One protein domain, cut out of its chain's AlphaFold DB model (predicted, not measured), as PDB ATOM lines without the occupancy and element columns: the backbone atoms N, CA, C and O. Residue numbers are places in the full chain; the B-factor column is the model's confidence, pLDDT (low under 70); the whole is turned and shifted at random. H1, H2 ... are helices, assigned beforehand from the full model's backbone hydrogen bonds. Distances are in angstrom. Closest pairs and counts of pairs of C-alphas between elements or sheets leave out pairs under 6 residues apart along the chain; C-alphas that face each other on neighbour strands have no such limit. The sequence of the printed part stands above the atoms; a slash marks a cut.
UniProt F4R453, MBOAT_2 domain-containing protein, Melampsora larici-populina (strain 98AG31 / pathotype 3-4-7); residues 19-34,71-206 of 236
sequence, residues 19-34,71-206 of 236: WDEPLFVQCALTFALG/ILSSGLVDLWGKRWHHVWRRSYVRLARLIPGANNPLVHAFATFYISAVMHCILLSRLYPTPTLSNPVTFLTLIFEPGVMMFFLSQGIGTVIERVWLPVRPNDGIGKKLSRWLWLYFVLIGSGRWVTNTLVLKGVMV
ATOM      1  N   TRP A  19     -54.912 -44.652  10.255       90.88
ATOM      2  CA  TRP A  19     -55.557 -45.284  11.400       90.88
ATOM      3  C   TRP A  19     -56.144 -46.662  11.101       90.88
ATOM      4  O   TRP A  19     -56.242 -47.456  12.036       90.88
ATOM      5  N   ASP A  20     -56.463 -46.945   9.839       89.94
ATOM      6  CA  ASP A  20     -57.031 -48.222   9.406       89.94
ATOM      7  C   ASP A  20     -55.944 -49.299   9.214       89.94
ATOM      8  O   ASP A  20     -56.243 -50.490   9.153       89.94
ATOM      9  N   GLU A  21     -54.670 -48.897   9.176       86.94
ATOM     10  CA  GLU A  21     -53.532 -49.805   9.053       86.94
ATOM     11  C   GLU A  21     -53.151 -50.453  10.396       86.94
ATOM     12  O   GLU A  21     -53.340 -49.859  11.465       86.94
ATOM     13  N   PRO A  22     -52.517 -51.640  10.400       90.50
ATOM     14  CA  PRO A  22     -51.988 -52.242  11.620       90.50
ATOM     15  C   PRO A  22     -51.023 -51.306  12.361       90.50
ATOM     16  O   PRO A  22     -50.195 -50.634  11.746       90.50
ATOM     17  N   LEU A  23     -51.054 -51.311  13.699       89.38
ATOM     18  CA  LEU A  23     -50.256 -50.397  14.532       89.38
ATOM     19  C   LEU A  23     -48.763 -50.378  14.162       89.38
ATOM     20  O   LEU A  23     -48.142 -49.316  14.161       89.38
ATOM     21  N   PHE A  24     -48.187 -51.537  13.828       87.88
ATOM     22  CA  PHE A  24     -46.782 -51.617  13.430       87.88
ATOM     23  C   PHE A  24     -46.503 -50.809  12.148       87.88
ATOM     24  O   PHE A  24     -45.489 -50.118  12.097       87.88
ATOM     25  N   VAL A  25     -47.410 -50.839  11.160       85.38
ATOM     26  CA  VAL A  25     -47.310 -50.066   9.910       85.38
ATOM     27  C   VAL A  25     -47.380 -48.579  10.225       85.38
ATOM     28  O   VAL A  25     -46.540 -47.807   9.767       85.38
ATOM     29  N   GLN A  26     -48.313 -48.176  11.091       89.06
ATOM     30  CA  GLN A  26     -48.447 -46.778  11.500       89.06
ATOM     31  C   GLN A  26     -47.171 -46.245  12.162       89.06
ATOM     32  O   GLN A  26     -46.710 -45.139  11.858       89.06
ATOM     33  N   CYS A  27     -46.587 -47.039  13.061       90.19
ATOM     34  CA  CYS A  27     -45.331 -46.716  13.729       90.19
ATOM     35  C   CYS A  27     -44.155 -46.692  12.745       90.19
ATOM     36  O   CYS A  27     -43.354 -45.764  12.802       90.19
ATOM     37  N   ALA A  28     -44.068 -47.663  11.831       87.69
ATOM     38  CA  ALA A  28     -43.009 -47.740  10.828       87.69
ATOM     39  C   ALA A  28     -43.040 -46.539   9.872       87.69
ATOM     40  O   ALA A  28     -42.012 -45.897   9.672       87.69
ATOM     41  N   LEU A  29     -44.218 -46.173   9.358       86.12
ATOM     42  CA  LEU A  29     -44.392 -45.005   8.489       86.12
ATOM     43  C   LEU A  29     -44.063 -43.701   9.217       86.12
ATOM     44  O   LEU A  29     -43.372 -42.838   8.681       86.12
ATOM     45  N   THR A  30     -44.492 -43.578  10.472       91.62
ATOM     46  CA  THR A  30     -44.162 -42.410  11.300       91.62
ATOM     47  C   THR A  30     -42.663 -42.317  11.579       91.62
ATOM     48  O   THR A  30     -42.088 -41.230  11.523       91.62
ATOM     49  N   PHE A  31     -42.012 -43.447  11.849       89.75
ATOM     50  CA  PHE A  31     -40.566 -43.503  12.037       89.75
ATOM     51  C   PHE A  31     -39.821 -43.133  10.749       89.75
ATOM     52  O   PHE A  31     -38.893 -42.327  10.799       89.75
ATOM     53  N   ALA A  32     -40.259 -43.653   9.600       87.25
ATOM     54  CA  ALA A  32     -39.683 -43.339   8.296       87.25
ATOM     55  C   ALA A  32     -39.822 -41.848   7.956       87.25
ATOM     56  O   ALA A  32     -38.831 -41.213   7.593       87.25
ATOM     57  N   LEU A  33     -41.005 -41.257   8.167       87.88
ATOM     58  CA  LEU A  33     -41.217 -39.813   8.042       87.88
ATOM     59  C   LEU A  33     -40.265 -39.025   8.948       87.88
ATOM     60  O   LEU A  33     -39.604 -38.093   8.492       87.88
ATOM     61  N   GLY A  34     -40.173 -39.405  10.226       87.31
ATOM     62  CA  GLY A  34     -39.249 -38.780  11.170       87.31
ATOM     63  C   GLY A  34     -37.794 -38.870  10.700       87.31
ATOM     64  O   GLY A  34     -37.048 -37.897  10.822       87.31
ATOM     65  N   ILE A  71     -30.515 -37.709  16.819       84.00
ATOM     66  CA  ILE A  71     -30.754 -39.127  17.139       84.00
ATOM     67  C   ILE A  71     -30.130 -39.526  18.486       84.00
ATOM     68  O   ILE A  71     -30.634 -40.403  19.175       84.00
ATOM     69  N   LEU A  72     -29.059 -38.844  18.903       85.81
ATOM     70  CA  LEU A  72     -28.373 -39.096  20.174       85.81
ATOM     71  C   LEU A  72     -28.954 -38.272  21.333       85.81
ATOM     72  O   LEU A  72     -28.273 -38.044  22.335       85.81
ATOM     73  N   SER A  73     -30.176 -37.760  21.183       89.56
ATOM     74  CA  SER A  73     -30.837 -37.001  22.240       89.56
ATOM     75  C   SER A  73     -31.134 -37.891  23.439       89.56
ATOM     76  O   SER A  73     -31.628 -39.008  23.311       89.56
ATOM     77  N   SER A  74     -30.862 -37.364  24.627       90.69
ATOM     78  CA  SER A  74     -31.102 -38.066  25.895       90.69
ATOM     79  C   SER A  74     -32.555 -37.997  26.394       90.69
ATOM     80  O   SER A  74     -32.857 -38.580  27.435       90.69
ATOM     81  N   GLY A  75     -33.425 -37.278  25.677       94.00
ATOM     82  CA  GLY A  75     -34.826 -37.000  26.003       94.00
ATOM     83  C   GLY A  75     -35.409 -35.909  25.090       94.00
ATOM     84  O   GLY A  75     -34.687 -35.342  24.260       94.00
ATOM     85  N   LEU A  76     -36.691 -35.578  25.253       94.50
ATOM     86  CA  LEU A  76     -37.392 -34.511  24.520       94.50
ATOM     87  C   LEU A  76     -36.793 -33.139  24.801       94.50
ATOM     88  O   LEU A  76     -36.634 -32.332  23.884       94.50
ATOM     89  N   VAL A  77     -36.434 -32.868  26.059       92.75
ATOM     90  CA  VAL A  77     -35.870 -31.567  26.444       92.75
ATOM     91  C   VAL A  77     -34.527 -31.346  25.752       92.75
ATOM     92  O   VAL A  77     -34.219 -30.225  25.343       92.75
ATOM     93  N   ASP A  78     -33.727 -32.403  25.610       92.75
ATOM     94  CA  ASP A  78     -32.441 -32.366  24.913       92.75
ATOM     95  C   ASP A  78     -32.633 -32.254  23.393       92.75
ATOM     96  O   ASP A  78     -31.999 -31.410  22.758       92.75
ATOM     97  N   LEU A  79     -33.571 -33.018  22.823       93.38
ATOM     98  CA  LEU A  79     -33.898 -32.959  21.399       93.38
ATOM     99  C   LEU A  79     -34.340 -31.547  20.990       93.38
ATOM    100  O   LEU A  79     -33.618 -30.840  20.283       93.38
ATOM    101  N   TRP A  80     -35.494 -31.104  21.487       93.38
ATOM    102  CA  TRP A  80     -36.122 -29.843  21.088       93.38
ATOM    103  C   TRP A  80     -35.403 -28.618  21.655       93.38
ATOM    104  O   TRP A  80     -35.421 -27.535  21.072       93.38
ATOM    105  N   GLY A  81     -34.763 -28.770  22.816       89.81
ATOM    106  CA  GLY A  81     -34.075 -27.681  23.494       89.81
ATOM    107  C   GLY A  81     -32.632 -27.479  23.049       89.81
ATOM    108  O   GLY A  81     -32.082 -26.413  23.324       89.81
ATOM    109  N   LYS A  82     -31.978 -28.458  22.415       89.00
ATOM    110  CA  LYS A  82     -30.536 -28.350  22.133       89.00
ATOM    111  C   LYS A  82     -30.065 -28.971  20.834       89.00
ATOM    112  O   LYS A  82     -28.936 -28.673  20.474       89.00
ATOM    113  N   ARG A  83     -30.826 -29.844  20.181       89.00
ATOM    114  CA  ARG A  83     -30.296 -30.658  19.071       89.00
ATOM    115  C   ARG A  83     -31.110 -30.554  17.790       89.00
ATOM    116  O   ARG A  83     -30.636 -31.004  16.752       89.00
ATOM    117  N   TRP A  84     -32.295 -29.956  17.853       89.38
ATOM    118  CA  TRP A  84     -33.225 -29.835  16.738       89.38
ATOM    119  C   TRP A  84     -33.478 -28.375  16.346       89.38
ATOM    120  O   TRP A  84     -33.722 -27.530  17.210       89.38
ATOM    121  N   HIS A  85     -33.439 -28.103  15.038       85.00
ATOM    122  CA  HIS A  85     -33.749 -26.824  14.386       85.00
ATOM    123  C   HIS A  85     -33.173 -25.596  15.108       85.00
ATOM    124  O   HIS A  85     -33.906 -24.692  15.512       85.00
ATOM    125  N   HIS A  86     -31.851 -25.535  15.276       82.06
ATOM    126  CA  HIS A  86     -31.177 -24.459  16.014       82.06
ATOM    127  C   HIS A  86     -31.528 -23.051  15.518       82.06
ATOM    128  O   HIS A  86     -31.704 -22.140  16.335       82.06
ATOM    129  N   VAL A  87     -31.653 -22.890  14.197       81.06
ATOM    130  CA  VAL A  87     -31.995 -21.621  13.541       81.06
ATOM    131  C   VAL A  87     -33.410 -21.183  13.932       81.06
ATOM    132  O   VAL A  87     -33.613 -20.074  14.427       81.06
ATOM    133  N   TRP A  88     -34.381 -22.087  13.806       85.88
ATOM    134  CA  TRP A  88     -35.799 -21.794  14.035       85.88
ATOM    135  C   TRP A  88     -36.177 -21.739  15.511       85.88
ATOM    136  O   TRP A  88     -36.988 -20.906  15.918       85.88
ATOM    137  N   ARG A  89     -35.541 -22.569  16.343       89.44
ATOM    138  CA  ARG A  89     -35.794 -22.645  17.784       89.44
ATOM    139  C   ARG A  89     -35.693 -21.274  18.440       89.44
ATOM    140  O   ARG A  89     -36.549 -20.912  19.244       89.44
ATOM    141  N   ARG A  90     -34.647 -20.502  18.122       88.69
ATOM    142  CA  ARG A  90     -34.445 -19.170  18.713       88.69
ATOM    143  C   ARG A  90     -35.593 -18.225  18.352       88.69
ATOM    144  O   ARG A  90     -36.051 -17.486  19.222       88.69
ATOM    145  N   SER A  91     -36.054 -18.269  17.105       92.50
ATOM    146  CA  SER A  91     -37.175 -17.459  16.624       92.50
ATOM    147  C   SER A  91     -38.480 -17.851  17.316       92.50
ATOM    148  O   SER A  91     -39.155 -16.980  17.858       92.50
ATOM    149  N   TYR A  92     -38.786 -19.148  17.413       93.81
ATOM    150  CA  TYR A  92     -40.007 -19.627  18.074       93.81
ATOM    151  C   TYR A  92     -40.030 -19.295  19.565       93.81
ATOM    152  O   TYR A  92     -41.033 -18.796  20.065       93.81
ATOM    153  N   VAL A  93     -38.907 -19.472  20.269       93.06
ATOM    154  CA  VAL A  93     -38.795 -19.102  21.690       93.06
ATOM    155  C   VAL A  93     -39.003 -17.598  21.892       93.06
ATOM    156  O   VAL A  93     -39.602 -17.193  22.886       93.06
ATOM    157  N   ARG A  94     -38.522 -16.749  20.974       94.25
ATOM    158  CA  ARG A  94     -38.733 -15.294  21.052       94.25
ATOM    159  C   ARG A  94     -40.186 -14.919  20.773       94.25
ATOM    160  O   ARG A  94     -40.753 -14.175  21.565       94.25
ATOM    161  N   LEU A  95     -40.786 -15.467  19.717       95.38
ATOM    162  CA  LEU A  95     -42.190 -15.225  19.367       95.38
ATOM    163  C   LEU A  95     -43.146 -15.697  20.465       95.38
ATOM    164  O   LEU A  95     -44.099 -15.000  20.790       95.38
ATOM    165  N   ALA A  96     -42.853 -16.827  21.105       95.31
ATOM    166  CA  ALA A  96     -43.670 -17.358  22.189       95.31
ATOM    167  C   ALA A  96     -43.783 -16.415  23.399       95.31
ATOM    168  O   ALA A  96     -44.736 -16.537  24.160       95.31
ATOM    169  N   ARG A  97     -42.862 -15.453  23.570       95.81
ATOM    170  CA  ARG A  97     -42.958 -14.424  24.626       95.81
ATOM    171  C   ARG A  97     -44.106 -13.441  24.405       95.81
ATOM    172  O   ARG A  97     -44.489 -12.758  25.344       95.81
ATOM    173  N   LEU A  98     -44.629 -13.361  23.182       95.81
ATOM    174  CA  LEU A  98     -45.765 -12.509  22.839       95.81
ATOM    175  C   LEU A  98     -47.105 -13.122  23.276       95.81
ATOM    176  O   LEU A  98     -48.119 -12.433  23.270       95.81
ATOM    177  N   ILE A  99     -47.124 -14.406  23.653       95.00
ATOM    178  CA  ILE A  99     -48.334 -15.075  24.128       95.00
ATOM    179  C   ILE A  99     -48.631 -14.636  25.573       95.00
ATOM    180  O   ILE A  99     -47.738 -14.708  26.426       95.00
ATOM    181  N   PRO A 100     -49.873 -14.219  25.889       95.31
ATOM    182  CA  PRO A 100     -50.262 -13.884  27.254       95.31
ATOM    183  C   PRO A 100     -49.923 -15.008  28.243       95.31
ATOM    184  O   PRO A 100     -50.185 -16.182  27.991       95.31
ATOM    185  N   GLY A 101     -49.310 -14.654  29.375       93.31
ATOM    186  CA  GLY A 101     -48.897 -15.624  30.395       93.31
ATOM    187  C   GLY A 101     -47.560 -16.330  30.128       93.31
ATOM    188  O   GLY A 101     -47.096 -17.070  30.997       93.31
ATOM    189  N   ALA A 102     -46.874 -16.057  29.009       93.88
ATOM    190  CA  ALA A 102     -45.555 -16.625  28.697       93.88
ATOM    191  C   ALA A 102     -44.417 -16.178  29.640       93.88
ATOM    192  O   ALA A 102     -43.281 -16.616  29.490       93.88
ATOM    193  N   ASN A 103     -44.709 -15.353  30.651       93.00
ATOM    194  CA  ASN A 103     -43.801 -15.124  31.777       93.00
ATOM    195  C   ASN A 103     -43.612 -16.398  32.625       93.00
ATOM    196  O   ASN A 103     -42.571 -16.573  33.256       93.00
ATOM    197  N   ASN A 104     -44.593 -17.309  32.628       94.12
ATOM    198  CA  ASN A 104     -44.457 -18.619  33.253       94.12
ATOM    199  C   ASN A 104     -43.645 -19.566  32.335       94.12
ATOM    200  O   ASN A 104     -44.038 -19.770  31.185       94.12
ATOM    201  N   PRO A 105     -42.562 -20.214  32.815       90.94
ATOM    202  CA  PRO A 105     -41.711 -21.073  31.982       90.94
ATOM    203  C   PRO A 105     -42.417 -22.274  31.332       90.94
ATOM    204  O   PRO A 105     -41.985 -22.736  30.273       90.94
ATOM    205  N   LEU A 106     -43.477 -22.802  31.954       90.62
ATOM    206  CA  LEU A 106     -44.272 -23.902  31.399       90.62
ATOM    207  C   LEU A 106     -45.163 -23.401  30.263       90.62
ATOM    208  O   LEU A 106     -45.174 -23.999  29.186       90.62
ATOM    209  N   VAL A 107     -45.836 -22.266  30.476       90.81
ATOM    210  CA  VAL A 107     -46.637 -21.598  29.439       90.81
ATOM    211  C   VAL A 107     -45.745 -21.200  28.270       90.81
ATOM    212  O   VAL A 107     -46.099 -21.442  27.123       90.81
ATOM    213  N   HIS A 108     -44.543 -20.680  28.536       93.12
ATOM    214  CA  HIS A 108     -43.581 -20.315  27.496       93.12
ATOM    215  C   HIS A 108     -43.117 -21.521  26.672       93.12
ATOM    216  O   HIS A 108     -43.024 -21.439  25.443       93.12
ATOM    217  N   ALA A 109     -42.848 -22.653  27.330       91.00
ATOM    218  CA  ALA A 109     -42.491 -23.891  26.647       91.00
ATOM    219  C   ALA A 109     -43.634 -24.364  25.737       91.00
ATOM    220  O   ALA A 109     -43.403 -24.604  24.555       91.00
ATOM    221  N   PHE A 110     -44.863 -24.422  26.255       92.19
ATOM    222  CA  PHE A 110     -46.038 -24.808  25.474       92.19
ATOM    223  C   PHE A 110     -46.298 -23.846  24.303       92.19
ATOM    224  O   PHE A 110     -46.450 -24.286  23.164       92.19
ATOM    225  N   ALA A 111     -46.236 -22.536  24.549       94.62
ATOM    226  CA  ALA A 111     -46.374 -21.494  23.533       94.62
ATOM    227  C   ALA A 111     -45.321 -21.620  22.419       94.62
ATOM    228  O   ALA A 111     -45.632 -21.405  21.252       94.62
ATOM    229  N   THR A 112     -44.090 -22.025  22.747       95.56
ATOM    230  CA  THR A 112     -43.041 -22.273  21.743       95.56
ATOM    231  C   THR A 112     -43.444 -23.386  20.778       95.56
ATOM    232  O   THR A 112     -43.283 -23.238  19.565       95.56
ATOM    233  N   PHE A 113     -44.002 -24.484  21.294       96.38
ATOM    234  CA  PHE A 113     -44.494 -25.574  20.454       96.38
ATOM    235  C   PHE A 113     -45.748 -25.188  19.669       96.38
ATOM    236  O   PHE A 113     -45.842 -25.547  18.500       96.38
ATOM    237  N   TYR A 114     -46.657 -24.405  20.253       95.81
ATOM    238  CA  TYR A 114     -47.812 -23.863  19.536       95.81
ATOM    239  C   TYR A 114     -47.395 -22.989  18.343       95.81
ATOM    240  O   TYR A 114     -47.848 -23.224  17.227       95.81
ATOM    241  N   ILE A 115     -46.471 -22.039  18.536       96.19
ATOM    242  CA  ILE A 115     -45.945 -21.211  17.436       96.19
ATOM    243  C   ILE A 115     -45.281 -22.084  16.365       96.19
ATOM    244  O   ILE A 115     -45.507 -21.876  15.174       96.19
ATOM    245  N   SER A 116     -44.507 -23.097  16.770       95.62
ATOM    246  CA  SER A 116     -43.938 -24.067  15.828       95.62
ATOM    247  C   SER A 116     -45.032 -24.788  15.034       95.62
ATOM    248  O   SER A 116     -44.896 -24.936  13.821       95.62
ATOM    249  N   ALA A 117     -46.122 -25.198  15.684       96.25
ATOM    250  CA  ALA A 117     -47.258 -25.847  15.037       96.25
ATOM    251  C   ALA A 117     -47.904 -24.942  13.985       96.25
ATOM    252  O   ALA A 117     -48.085 -25.374  12.850       96.25
ATOM    253  N   VAL A 118     -48.176 -23.679  14.333       95.44
ATOM    254  CA  VAL A 118     -48.734 -22.679  13.408       95.44
ATOM    255  C   VAL A 118     -47.838 -22.523  12.181       95.44
ATOM    256  O   VAL A 118     -48.328 -22.593  11.061       95.44
ATOM    257  N   MET A 119     -46.520 -22.406  12.357       94.38
ATOM    258  CA  MET A 119     -45.594 -22.286  11.222       94.38
ATOM    259  C   MET A 119     -45.616 -23.514  10.300       94.38
ATOM    260  O   MET A 119     -45.522 -23.369   9.082       94.38
ATOM    261  N   HIS A 120     -45.784 -24.718  10.854       93.00
ATOM    262  CA  HIS A 120     -45.952 -25.927  10.043       93.00
ATOM    263  C   HIS A 120     -47.329 -25.986   9.369       93.00
ATOM    264  O   HIS A 120     -47.419 -26.474   8.246       93.00
ATOM    265  N   CYS A 121     -48.382 -25.451   9.996       92.94
ATOM    266  CA  CYS A 121     -49.691 -25.301   9.354       92.94
ATOM    267  C   CYS A 121     -49.600 -24.345   8.157       92.94
ATOM    268  O   CYS A 121     -50.063 -24.699   7.082       92.94
ATOM    269  N   ILE A 122     -48.906 -23.208   8.290       91.25
ATOM    270  CA  ILE A 122     -48.658 -22.266   7.182       91.25
ATOM    271  C   ILE A 122     -47.877 -22.941   6.046       91.25
ATOM    272  O   ILE A 122     -48.173 -22.732   4.874       91.25
ATOM    273  N   LEU A 123     -46.879 -23.772   6.361       87.69
ATOM    274  CA  LEU A 123     -46.144 -24.513   5.332       87.69
ATOM    275  C   LEU A 123     -47.062 -25.491   4.581       87.69
ATOM    276  O   LEU A 123     -47.030 -25.565   3.353       87.69
ATOM    277  N   LEU A 124     -47.890 -26.225   5.326       86.50
ATOM    278  CA  LEU A 124     -48.811 -27.225   4.788       86.50
ATOM    279  C   LEU A 124     -50.085 -26.618   4.200       86.50
ATOM    280  O   LEU A 124     -50.811 -27.320   3.497       86.50
ATOM    281  N   SER A 125     -50.349 -25.329   4.409       85.19
ATOM    282  CA  SER A 125     -51.522 -24.663   3.848       85.19
ATOM    283  C   SER A 125     -51.490 -24.622   2.323       85.19
ATOM    284  O   SER A 125     -52.532 -24.522   1.688       85.19
ATOM    285  N   ARG A 126     -50.304 -24.775   1.722       82.81
ATOM    286  CA  ARG A 126     -50.127 -24.941   0.271       82.81
ATOM    287  C   ARG A 126     -50.775 -26.213  -0.281       82.81
ATOM    288  O   ARG A 126     -50.984 -26.306  -1.482       82.81
ATOM    289  N   LEU A 127     -51.079 -27.182   0.582       81.50
ATOM    290  CA  LEU A 127     -51.796 -28.409   0.225       81.50
ATOM    291  C   LEU A 127     -53.320 -28.216   0.218       81.50
ATOM    292  O   LEU A 127     -54.056 -29.157  -0.070       81.50
ATOM    293  N   TYR A 128     -53.800 -27.028   0.587       81.88
ATOM    294  CA  TYR A 128     -55.209 -26.674   0.596       81.88
ATOM    295  C   TYR A 128     -55.551 -25.714  -0.545       81.88
ATOM    296  O   TYR A 128     -54.682 -24.970  -1.008       81.88
ATOM    297  N   PRO A 129     -56.826 -25.677  -0.973       84.88
ATOM    298  CA  PRO A 129     -57.314 -24.609  -1.835       84.88
ATOM    299  C   PRO A 129     -57.040 -23.234  -1.220       84.88
ATOM    300  O   PRO A 129     -57.080 -23.071   0.003       84.88
ATOM    301  N   THR A 130     -56.803 -22.237  -2.072       85.81
ATOM    302  CA  THR A 130     -56.606 -20.853  -1.633       85.81
ATOM    303  C   THR A 130     -57.798 -20.395  -0.785       85.81
ATOM    304  O   THR A 130     -58.941 -20.531  -1.231       85.81
ATOM    305  N   PRO A 131     -57.567 -19.863   0.429       87.75
ATOM    306  CA  PRO A 131     -58.652 -19.416   1.289       87.75
ATOM    307  C   PRO A 131     -59.403 -18.237   0.662       87.75
ATOM    308  O   PRO A 131     -58.813 -17.404  -0.029       87.75
ATOM    309  N   THR A 132     -60.710 -18.153   0.910       89.81
ATOM    310  CA  THR A 132     -61.584 -17.127   0.322       89.81
ATOM    311  C   THR A 132     -62.320 -16.335   1.396       89.81
ATOM    312  O   THR A 132     -62.764 -16.880   2.405       89.81
ATOM    313  N   LEU A 133     -62.510 -15.031   1.166       91.56
ATOM    314  CA  LEU A 133     -63.268 -14.167   2.085       91.56
ATOM    315  C   LEU A 133     -64.745 -14.576   2.202       91.56
ATOM    316  O   LEU A 133     -65.361 -14.354   3.238       91.56
ATOM    317  N   SER A 134     -65.301 -15.204   1.160       93.94
ATOM    318  CA  SER A 134     -66.668 -15.738   1.157       93.94
ATOM    319  C   SER A 134     -66.856 -16.933   2.096       93.94
ATOM    320  O   SER A 134     -67.980 -17.214   2.501       93.94
ATOM    321  N   ASN A 135     -65.772 -17.627   2.457       89.38
ATOM    322  CA  ASN A 135     -65.782 -18.701   3.439       89.38
ATOM    323  C   ASN A 135     -64.596 -18.531   4.408       89.38
ATOM    324  O   ASN A 135     -63.565 -19.193   4.249       89.38
ATOM    325  N   PRO A 136     -64.725 -17.671   5.437       88.44
ATOM    326  CA  PRO A 136     -63.615 -17.318   6.324       88.44
ATOM    327  C   PRO A 136     -63.053 -18.515   7.104       88.44
ATOM    328  O   PRO A 136     -61.894 -18.491   7.513       88.44
ATOM    329  N   VAL A 137     -63.821 -19.600   7.255       89.12
ATOM    330  CA  VAL A 137     -63.356 -20.845   7.891       89.12
ATOM    331  C   VAL A 137     -62.175 -21.456   7.128       89.12
ATOM    332  O   VAL A 137     -61.326 -22.104   7.732       89.12
ATOM    333  N   THR A 138     -62.045 -21.199   5.822       86.00
ATOM    334  CA  THR A 138     -60.904 -21.679   5.020       86.00
ATOM    335  C   THR A 138     -59.558 -21.125   5.498       86.00
ATOM    336  O   THR A 138     -58.550 -21.826   5.404       86.00
ATOM    337  N   PHE A 139     -59.532 -19.932   6.109       88.44
ATOM    338  CA  PHE A 139     -58.320 -19.356   6.705       88.44
ATOM    339  C   PHE A 139     -57.857 -20.104   7.957       88.44
ATOM    340  O   PHE A 139     -56.688 -20.003   8.325       88.44
ATOM    341  N   LEU A 140     -58.730 -20.890   8.600       89.38
ATOM    342  CA  LEU A 140     -58.364 -21.669   9.781       89.38
ATOM    343  C   LEU A 140     -57.244 -22.667   9.468       89.38
ATOM    344  O   LEU A 140     -56.376 -22.880  10.307       89.38
ATOM    345  N   THR A 141     -57.201 -23.197   8.243       84.50
ATOM    346  CA  THR A 141     -56.159 -24.137   7.792       84.50
ATOM    347  C   THR A 141     -54.750 -23.531   7.811       84.50
ATOM    348  O   THR A 141     -53.774 -24.262   7.959       84.50
ATOM    349  N   LEU A 142     -54.630 -22.196   7.732       86.81
ATOM    350  CA  LEU A 142     -53.346 -21.497   7.833       86.81
ATOM    351  C   LEU A 142     -52.731 -21.643   9.225       86.81
ATOM    352  O   LEU A 142     -51.514 -21.697   9.364       86.81
ATOM    353  N   ILE A 143     -53.571 -21.681  10.257       91.88
ATOM    354  CA  ILE A 143     -53.129 -21.646  11.652       91.88
ATOM    355  C   ILE A 143     -53.449 -22.925  12.409       91.88
ATOM    356  O   ILE A 143     -52.936 -23.087  13.507       91.88
ATOM    357  N   PHE A 144     -54.283 -23.811  11.868       93.56
ATOM    358  CA  PHE A 144     -54.752 -25.007  12.548       93.56
ATOM    359  C   PHE A 144     -54.946 -26.164  11.565       93.56
ATOM    360  O   PHE A 144     -55.933 -26.248  10.836       93.56
ATOM    361  N   GLU A 145     -54.007 -27.103  11.619       92.69
ATOM    362  CA  GLU A 145     -54.113 -28.428  11.022       92.69
ATOM    363  C   GLU A 145     -54.164 -29.460  12.160       92.69
ATOM    364  O   GLU A 145     -53.185 -29.558  12.909       92.69
ATOM    365  N   PRO A 146     -55.249 -30.246  12.318       92.00
ATOM    366  CA  PRO A 146     -55.441 -31.087  13.500       92.00
ATOM    367  C   PRO A 146     -54.264 -32.018  13.801       92.00
ATOM    368  O   PRO A 146     -53.782 -32.047  14.931       92.00
ATOM    369  N   GLY A 147     -53.753 -32.741  12.798       94.06
ATOM    370  CA  GLY A 147     -52.659 -33.689  13.019       94.06
ATOM    371  C   GLY A 147     -51.349 -33.011  13.421       94.06
ATOM    372  O   GLY A 147     -50.659 -33.474  14.328       94.06
ATOM    373  N   VAL A 148     -51.049 -31.863  12.808       95.25
ATOM    374  CA  VAL A 148     -49.869 -31.035  13.109       95.25
ATOM    375  C   VAL A 148     -49.958 -30.462  14.513       95.25
ATOM    376  O   VAL A 148     -49.010 -30.574  15.288       95.25
ATOM    377  N   MET A 149     -51.112 -29.901  14.865       96.06
ATOM    378  CA  MET A 149     -51.358 -29.372  16.200       96.06
ATOM    379  C   MET A 149     -51.219 -30.454  17.261       96.06
ATOM    380  O   MET A 149     -50.479 -30.265  18.225       96.06
ATOM    381  N   MET A 150     -51.842 -31.617  17.057       96.19
ATOM    382  CA  MET A 150     -51.727 -32.735  17.991       96.19
ATOM    383  C   MET A 150     -50.277 -33.171  18.185       96.19
ATOM    384  O   MET A 150     -49.860 -33.369  19.327       96.19
ATOM    385  N   PHE A 151     -49.482 -33.252  17.115       97.06
ATOM    386  CA  PHE A 151     -48.059 -33.563  17.228       97.06
ATOM    387  C   PHE A 151     -47.315 -32.535  18.081       97.06
ATOM    388  O   PHE A 151     -46.780 -32.883  19.133       97.06
ATOM    389  N   PHE A 152     -47.309 -31.264  17.676       97.00
ATOM    390  CA  PHE A 152     -46.500 -30.241  18.340       97.00
ATOM    391  C   PHE A 152     -46.954 -29.961  19.775       97.00
ATOM    392  O   PHE A 152     -46.111 -29.850  20.668       97.00
ATOM    393  N   LEU A 153     -48.261 -29.898  20.039       96.12
ATOM    394  CA  LEU A 153     -48.762 -29.691  21.399       96.12
ATOM    395  C   LEU A 153     -48.422 -30.879  22.309       96.12
ATOM    396  O   LEU A 153     -48.022 -30.668  23.456       96.12
ATOM    397  N   SER A 154     -48.462 -32.111  21.784       97.25
ATOM    398  CA  SER A 154     -47.993 -33.298  22.515       97.25
ATOM    399  C   SER A 154     -46.497 -33.233  22.820       97.25
ATOM    400  O   SER A 154     -46.094 -33.620  23.914       97.25
ATOM    401  N   GLN A 155     -45.665 -32.693  21.918       96.06
ATOM    402  CA  GLN A 155     -44.243 -32.459  22.210       96.06
ATOM    403  C   GLN A 155     -44.057 -31.454  23.357       96.06
ATOM    404  O   GLN A 155     -43.213 -31.661  24.234       96.06
ATOM    405  N   GLY A 156     -44.868 -30.391  23.394       94.88
ATOM    406  CA  GLY A 156     -44.868 -29.411  24.481       94.88
ATOM    407  C   GLY A 156     -45.248 -30.016  25.825       94.88
ATOM    408  O   GLY A 156     -44.493 -29.884  26.792       94.88
ATOM    409  N   ILE A 157     -46.364 -30.745  25.870       95.56
ATOM    410  CA  ILE A 157     -46.815 -31.464  27.069       95.56
ATOM    411  C   ILE A 157     -45.765 -32.496  27.492       95.56
ATOM    412  O   ILE A 157     -45.356 -32.519  28.652       95.56
ATOM    413  N   GLY A 158     -45.258 -33.296  26.553       95.75
ATOM    414  CA  GLY A 158     -44.248 -34.320  26.815       95.75
ATOM    415  C   GLY A 158     -42.945 -33.748  27.372       95.75
ATOM    416  O   GLY A 158     -42.353 -34.330  28.282       95.75
ATOM    417  N   THR A 159     -42.537 -32.571  26.895       94.50
ATOM    418  CA  THR A 159     -41.371 -31.836  27.410       94.50
ATOM    419  C   THR A 159     -41.611 -31.330  28.833       94.50
ATOM    420  O   THR A 159     -40.710 -31.401  29.668       94.50
ATOM    421  N   VAL A 160     -42.811 -30.821  29.137       92.81
ATOM    422  CA  VAL A 160     -43.178 -30.391  30.497       92.81
ATOM    423  C   VAL A 160     -43.188 -31.583  31.455       92.81
ATOM    424  O   VAL A 160     -42.561 -31.510  32.511       92.81
ATOM    425  N   ILE A 161     -43.811 -32.697  31.060       94.06
ATOM    426  CA  ILE A 161     -43.825 -33.940  31.841       94.06
ATOM    427  C   ILE A 161     -42.395 -34.435  32.080       94.06
ATOM    428  O   ILE A 161     -42.036 -34.705  33.223       94.06
ATOM    429  N   GLU A 162     -41.544 -34.482  31.050       94.50
ATOM    430  CA  GLU A 162     -40.145 -34.906  31.200       94.50
ATOM    431  C   GLU A 162     -39.379 -34.023  32.195       94.50
ATOM    432  O   GLU A 162     -38.629 -34.538  33.023       94.50
ATOM    433  N   ARG A 163     -39.584 -32.700  32.165       90.69
ATOM    434  CA  ARG A 163     -38.925 -31.777  33.104       90.69
ATOM    435  C   ARG A 163     -39.343 -32.005  34.552       90.69
ATOM    436  O   ARG A 163     -38.500 -31.868  35.434       90.69
ATOM    437  N   VAL A 164     -40.616 -32.315  34.787       90.88
ATOM    438  CA  VAL A 164     -41.165 -32.501  36.136       90.88
ATOM    439  C   VAL A 164     -40.829 -33.892  36.676       90.88
ATOM    440  O   VAL A 164     -40.337 -34.013  37.795       90.88
ATOM    441  N   TRP A 165     -41.037 -34.935  35.871       92.50
ATOM    442  CA  TRP A 165     -40.988 -36.331  36.319       92.50
ATOM    443  C   TRP A 165     -39.660 -37.033  36.026       92.50
ATOM    444  O   TRP A 165     -39.257 -37.925  36.770       92.50
ATOM    445  N   LEU A 166     -38.935 -36.625  34.978       92.81
ATOM    446  CA  LEU A 166     -37.664 -37.232  34.563       92.81
ATOM    447  C   LEU A 166     -36.501 -36.216  34.474       92.81
ATOM    448  O   LEU A 166     -35.701 -36.281  33.530       92.81
ATOM    449  N   PRO A 167     -36.318 -35.308  35.457       88.69
ATOM    450  CA  PRO A 167     -35.327 -34.239  35.365       88.69
ATOM    451  C   PRO A 167     -33.906 -34.788  35.217       88.69
ATOM    452  O   PRO A 167     -33.528 -35.760  35.879       88.69
ATOM    453  N   VAL A 168     -33.098 -34.142  34.374       87.19
ATOM    454  CA  VAL A 168     -31.692 -34.507  34.147       87.19
ATOM    455  C   VAL A 168     -30.848 -34.145  35.367       87.19
ATOM    456  O   VAL A 168     -30.861 -32.994  35.801       87.19
ATOM    457  N   ARG A 169     -30.101 -35.116  35.913       87.38
ATOM    458  CA  ARG A 169     -29.148 -34.905  37.018       87.38
ATOM    459  C   ARG A 169     -27.763 -35.490  36.685       87.38
ATOM    460  O   ARG A 169     -27.699 -36.477  35.951       87.38
ATOM    461  N   PRO A 170     -26.663 -34.926  37.234       79.25
ATOM    462  CA  PRO A 170     -25.288 -35.346  36.921       79.25
ATOM    463  C   PRO A 170     -24.998 -36.837  37.152       79.25
ATOM    464  O   PRO A 170     -24.214 -37.422  36.414       79.25
ATOM    465  N   ASN A 171     -25.696 -37.468  38.102       85.75
ATOM    466  CA  ASN A 171     -25.496 -38.868  38.491       85.75
ATOM    467  C   ASN A 171     -26.690 -39.764  38.123       85.75
ATOM    468  O   ASN A 171     -26.988 -40.732  38.820       85.75
ATOM    469  N   ASP A 172     -27.423 -39.433  37.056       88.75
ATOM    470  CA  ASP A 172     -28.514 -40.293  36.599       88.75
ATOM    471  C   ASP A 172     -27.973 -41.674  36.187       88.75
ATOM    472  O   ASP A 172     -27.179 -41.799  35.246       88.75
ATOM    473  N   GLY A 173     -28.451 -42.717  36.870       91.25
ATOM    474  CA  GLY A 173     -28.174 -44.106  36.517       91.25
ATOM    475  C   GLY A 173     -28.728 -44.489  35.141       91.25
ATOM    476  O   GLY A 173     -29.568 -43.792  34.559       91.25
ATOM    477  N   ILE A 174     -28.274 -45.633  34.621       91.75
ATOM    478  CA  ILE A 174     -28.639 -46.113  33.279       91.75
ATOM    479  C   ILE A 174     -30.154 -46.270  33.099       91.75
ATOM    480  O   ILE A 174     -30.681 -45.874  32.063       91.75
ATOM    481  N   GLY A 175     -30.862 -46.732  34.135       92.75
ATOM    482  CA  GLY A 175     -32.316 -46.899  34.103       92.75
ATOM    483  C   GLY A 175     -33.049 -45.591  33.810       92.75
ATOM    484  O   GLY A 175     -33.886 -45.545  32.920       92.75
ATOM    485  N   LYS A 176     -32.666 -44.488  34.461       91.56
ATOM    486  CA  LYS A 176     -33.316 -43.186  34.249       91.56
ATOM    487  C   LYS A 176     -32.999 -42.580  32.881       91.56
ATOM    488  O   LYS A 176     -33.851 -41.926  32.280       91.56
ATOM    489  N   LYS A 177     -31.787 -42.817  32.364       90.94
ATOM    490  CA  LYS A 177     -31.431 -42.465  30.980       90.94
ATOM    491  C   LYS A 177     -32.295 -43.246  29.986       90.94
ATOM    492  O   LYS A 177     -32.845 -42.638  29.073       90.94
ATOM    493  N   LEU A 178     -32.465 -44.549  30.210       93.69
ATOM    494  CA  LEU A 178     -33.321 -45.402  29.392       93.69
ATOM    495  C   LEU A 178     -34.791 -44.964  29.461       93.69
ATOM    496  O   LEU A 178     -35.422 -44.844  28.419       93.69
ATOM    497  N   SER A 179     -35.324 -44.637  30.641       95.25
ATOM    498  CA  SER A 179     -36.701 -44.145  30.785       95.25
ATOM    499  C   SER A 179     -36.959 -42.878  29.968       95.25
ATOM    500  O   SER A 179     -37.990 -42.783  29.311       95.25
ATOM    501  N   ARG A 180     -36.021 -41.920  29.955       95.00
ATOM    502  CA  ARG A 180     -36.145 -40.723  29.105       95.00
ATOM    503  C   ARG A 180     -36.064 -41.044  27.621       95.00
ATOM    504  O   ARG A 180     -36.779 -40.441  26.831       95.00
ATOM    505  N   TRP A 181     -35.199 -41.978  27.246       94.00
ATOM    506  CA  TRP A 181     -35.077 -42.408  25.859       94.00
ATOM    507  C   TRP A 181     -36.365 -43.090  25.377       94.00
ATOM    508  O   TRP A 181     -36.896 -42.741  24.328       94.00
ATOM    509  N   LEU A 182     -36.941 -43.978  26.189       95.50
ATOM    510  CA  LEU A 182     -38.243 -44.586  25.913       95.50
ATOM    511  C   LEU A 182     -39.357 -43.534  25.856       95.50
ATOM    512  O   LEU A 182     -40.172 -43.567  24.939       95.50
ATOM    513  N   TRP A 183     -39.361 -42.567  26.779       97.00
ATOM    514  CA  TRP A 183     -40.312 -41.453  26.779       97.00
ATOM    515  C   TRP A 183     -40.223 -40.609  25.504       97.00
ATOM    516  O   TRP A 183     -41.243 -40.306  24.889       97.00
ATOM    517  N   LEU A 184     -39.003 -40.287  25.070       95.75
ATOM    518  CA  LEU A 184     -38.738 -39.566  23.832       95.75
ATOM    519  C   LEU A 184     -39.399 -40.254  22.636       95.75
ATOM    520  O   LEU A 184     -40.187 -39.625  21.932       95.75
ATOM    521  N   TYR A 185     -39.115 -41.540  22.420       94.75
ATOM    522  CA  TYR A 185     -39.672 -42.266  21.276       94.75
ATOM    523  C   TYR A 185     -41.165 -42.543  21.422       94.75
ATOM    524  O   TYR A 185     -41.881 -42.479  20.425       94.75
ATOM    525  N   PHE A 186     -41.657 -42.777  22.639       96.38
ATOM    526  CA  PHE A 186     -43.086 -42.907  22.903       96.38
ATOM    527  C   PHE A 186     -43.848 -41.647  22.473       96.38
ATOM    528  O   PHE A 186     -44.813 -41.739  21.716       96.38
ATOM    529  N   VAL A 187     -43.383 -40.464  22.886       97.25
ATOM    530  CA  VAL A 187     -44.026 -39.193  22.526       97.25
ATOM    531  C   VAL A 187     -43.841 -38.880  21.040       97.25
ATOM    532  O   VAL A 187     -44.803 -38.474  20.387       97.25
ATOM    533  N   LEU A 188     -42.645 -39.089  20.475       95.69
ATOM    534  CA  LEU A 188     -42.378 -38.842  19.051       95.69
ATOM    535  C   LEU A 188     -43.212 -39.736  18.134       95.69
ATOM    536  O   LEU A 188     -43.897 -39.219  17.258       95.69
ATOM    537  N   ILE A 189     -43.178 -41.055  18.329       95.50
ATOM    538  CA  ILE A 189     -43.895 -42.004  17.468       95.50
ATOM    539  C   ILE A 189     -45.397 -41.923  17.741       95.50
ATOM    540  O   ILE A 189     -46.190 -41.867  16.804       95.50
ATOM    541  N   GLY A 190     -45.798 -41.863  19.015       96.38
ATOM    542  CA  GLY A 190     -47.205 -41.794  19.401       96.38
ATOM    543  C   GLY A 190     -47.902 -40.574  18.806       96.38
ATOM    544  O   GLY A 190     -48.915 -40.712  18.122       96.38
ATOM    545  N   SER A 191     -47.333 -39.382  19.006       96.81
ATOM    546  CA  SER A 191     -47.920 -38.156  18.457       96.81
ATOM    547  C   SER A 191     -47.621 -37.960  16.965       96.81
ATOM    548  O   SER A 191     -48.433 -37.375  16.253       96.81
ATOM    549  N   GLY A 192     -46.500 -38.485  16.458       96.25
ATOM    550  CA  GLY A 192     -46.104 -38.374  15.052       96.25
ATOM    551  C   GLY A 192     -47.094 -39.037  14.098       96.25
ATOM    552  O   GLY A 192     -47.318 -38.517  13.009       96.25
ATOM    553  N   ARG A 193     -47.775 -40.104  14.539       95.44
ATOM    554  CA  ARG A 193     -48.841 -40.773  13.772       95.44
ATOM    555  C   ARG A 193     -49.938 -39.816  13.317       95.44
ATOM    556  O   ARG A 193     -50.465 -39.984  12.224       95.44
ATOM    557  N   TRP A 194     -50.244 -38.781  14.101       95.75
ATOM    558  CA  TRP A 194     -51.242 -37.778  13.730       95.75
ATOM    559  C   TRP A 194     -50.810 -36.942  12.525       95.75
ATOM    560  O   TRP A 194     -51.598 -36.751  11.600       95.75
ATOM    561  N   VAL A 195     -49.551 -36.495  12.496       93.94
ATOM    562  CA  VAL A 195     -48.980 -35.788  11.337       93.94
ATOM    563  C   VAL A 195     -48.870 -36.718  10.141       93.94
ATOM    564  O   VAL A 195     -49.262 -36.332   9.043       93.94
ATOM    565  N   THR A 196     -48.390 -37.946  10.345       92.50
ATOM    566  CA  THR A 196     -48.294 -38.950   9.280       92.50
ATOM    567  C   THR A 196     -49.663 -39.188   8.644       92.50
ATOM    568  O   THR A 196     -49.794 -39.088   7.430       92.50
ATOM    569  N   ASN A 197     -50.712 -39.392   9.450       92.62
ATOM    570  CA  ASN A 197     -52.076 -39.553   8.953       92.62
ATOM    571  C   ASN A 197     -52.554 -38.323   8.167       92.62
ATOM    572  O   ASN A 197     -53.119 -38.462   7.086       92.62
ATOM    573  N   THR A 198     -52.304 -37.118   8.685       91.25
ATOM    574  CA  THR A 198     -52.609 -35.866   7.982       91.25
ATOM    575  C   THR A 198     -51.946 -35.816   6.601       91.25
ATOM    576  O   THR A 198     -52.591 -35.423   5.632       91.25
ATOM    577  N   LEU A 199     -50.685 -36.230   6.486       89.31
ATOM    578  CA  LEU A 199     -49.947 -36.212   5.221       89.31
ATOM    579  C   LEU A 199     -50.405 -37.316   4.252       89.31
ATOM    580  O   LEU A 199     -50.496 -37.056   3.052       89.31
ATOM    581  N   VAL A 200     -50.778 -38.495   4.762       86.75
ATOM    582  CA  VAL A 200     -51.414 -39.572   3.976       86.75
ATOM    583  C   VAL A 200     -52.746 -39.106   3.393       86.75
ATOM    584  O   VAL A 200     -52.942 -39.176   2.182       86.75
ATOM    585  N   LEU A 201     -53.634 -38.536   4.215       85.88
ATOM    586  CA  LEU A 201     -54.941 -38.043   3.758       85.88
ATOM    587  C   LEU A 201     -54.824 -36.913   2.724       85.88
ATOM    588  O   LEU A 201     -55.723 -36.725   1.907       85.88
ATOM    589  N   LYS A 202     -53.713 -36.169   2.744       84.06
ATOM    590  CA  LYS A 202     -53.400 -35.112   1.771       84.06
ATOM    591  C   LYS A 202     -52.695 -35.613   0.512       84.06
ATOM    592  O   LYS A 202     -52.387 -34.801  -0.350       84.06
ATOM    593  N   GLY A 203     -52.417 -36.913   0.403       79.50
ATOM    594  CA  GLY A 203     -51.713 -37.479  -0.748       79.50
ATOM    595  C   GLY A 203     -50.250 -37.041  -0.858       79.50
ATOM    596  O   GLY A 203     -49.687 -37.061  -1.945       79.50
ATOM    597  N   VAL A 204     -49.627 -36.638   0.253       76.31
ATOM    598  CA  VAL A 204     -48.178 -36.346   0.325       76.31
ATOM    599  C   VAL A 204     -47.374 -37.615   0.636       76.31
ATOM    600  O   VAL A 204     -46.151 -37.638   0.552       76.31
ATOM    601  N   MET A 205     -48.077 -38.676   1.031       71.81
ATOM    602  CA  MET A 205     -47.537 -39.986   1.372       71.81
ATOM    603  C   MET A 205     -48.324 -41.071   0.641       71.81
ATOM    604  O   MET A 205     -48.943 -41.928   1.270       71.81
ATOM    605  N   VAL A 206     -48.357 -41.005  -0.688       64.88
ATOM    606  CA  VAL A 206     -49.012 -42.041  -1.499       64.88
ATOM    607  C   VAL A 206     -48.112 -43.272  -1.554       64.88
ATOM    608  O   VAL A 206     -46.891 -43.145  -1.611       64.88
TER     609      VAL A 206
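This is residues 19 to 34 and 71 to 206 of the 236 residues of the protein "MBOAT_2 domain-containing protein" of Melampsora larici-populina (strain 98AG31 / pathotype 3-4-7) (UniProt F4R453). Three long helices, H7, H6 and H4, lie side by side as a row with H6 in the middle, each running opposite ways to the next, while H1 crosses H7 on one side of the row and H3 crosses H4 on the other. H2 packs across H6, H5 packs on H4, and residues 132 to 137 and 170 to 175 stick out. The printed part has 152 residues with seven named helices, H1 to H7 in chain order, and no named strand; the class is all helix. It is compact, with a radius of gyration of the C-alphas of 16.9 A, and only just flat, spanning 60 by 42 by 23 A.

H7, the longest helix, holds residues 174 to 201, from C-alpha 174 at (-28.639, -46.113, 33.279) to C-alpha 201 at (-54.941, -38.043, 3.758), 40.4 A. It has a kink of 25 degrees near residue 194. H6 is residues 146 to 165, 27.5 A, and H4 is residues 105 to 127, 34.1 A. H3 is residues 86 to 98, 20.1 A. H1 is residues 23 to 34, 16.4 A, starting at C-alpha 23 (-50.256, -50.397, 14.532). H2 is residues 76 to 83 and H5 is residues 136 to 143.

H7 and H6 form a helical hairpin, touching at a shallow tilt of 11 degrees, opposite ways, with closest C-alphas Gly 147 and Trp 194, 4.4 A apart. H6 touches H4 at a shallow tilt of 21 degrees, opposite ways, closest at the C-alphas of Phe 110 and Gly 156, 4.9 A. H4 and H7 are apart. H7 touches H1 with residues 189 to 196 alone, about perpendicular at 88 degrees; the closest C-alphas are those of Thr 30 and Arg 193, 5.5 A. H6 touches H2 with residues 155 to 163 alone, about perpendicular at 80 degrees, with the C-alphas of Val 77 and Thr 159 closest at 5.6 A. H4 touches H3 with residues 108 to 116 alone, at a steep tilt of 67 degrees, only just short of perpendicular; the C-alphas of Ala 96 and Thr 112 are closest, 5.0 A. H4 touches H5 with residues 117 to 125 alone, at a steep tilt of 62 degrees, with the C-alphas of Ile 122 and Leu 142 closest at 4.8 A. Helix packing is mostly crossed, with 2 of 7 such touching pairs at a shallow tilt. Every O i to N i+4 pair is within hydrogen-bond range in H1, H2 and H6; the counts are 5 of 9 in H3, 17 of 19 in H4, 22 of 24 in H7 and 0 of 4 in H5, where 5 of 5 O i to N i+3 pairs are within range.

The two C-alphas farthest apart, those of Ser 134 and Asn 171, are 60.2 A apart. Residues 35 to 70 are not printed, and C-alphas 34 and 71 are 10.4 A apart across the cut. Of the links that are printed whole, none is long. Mean pLDDT of the printed part is 90.9, and residue 206 alone is under 70.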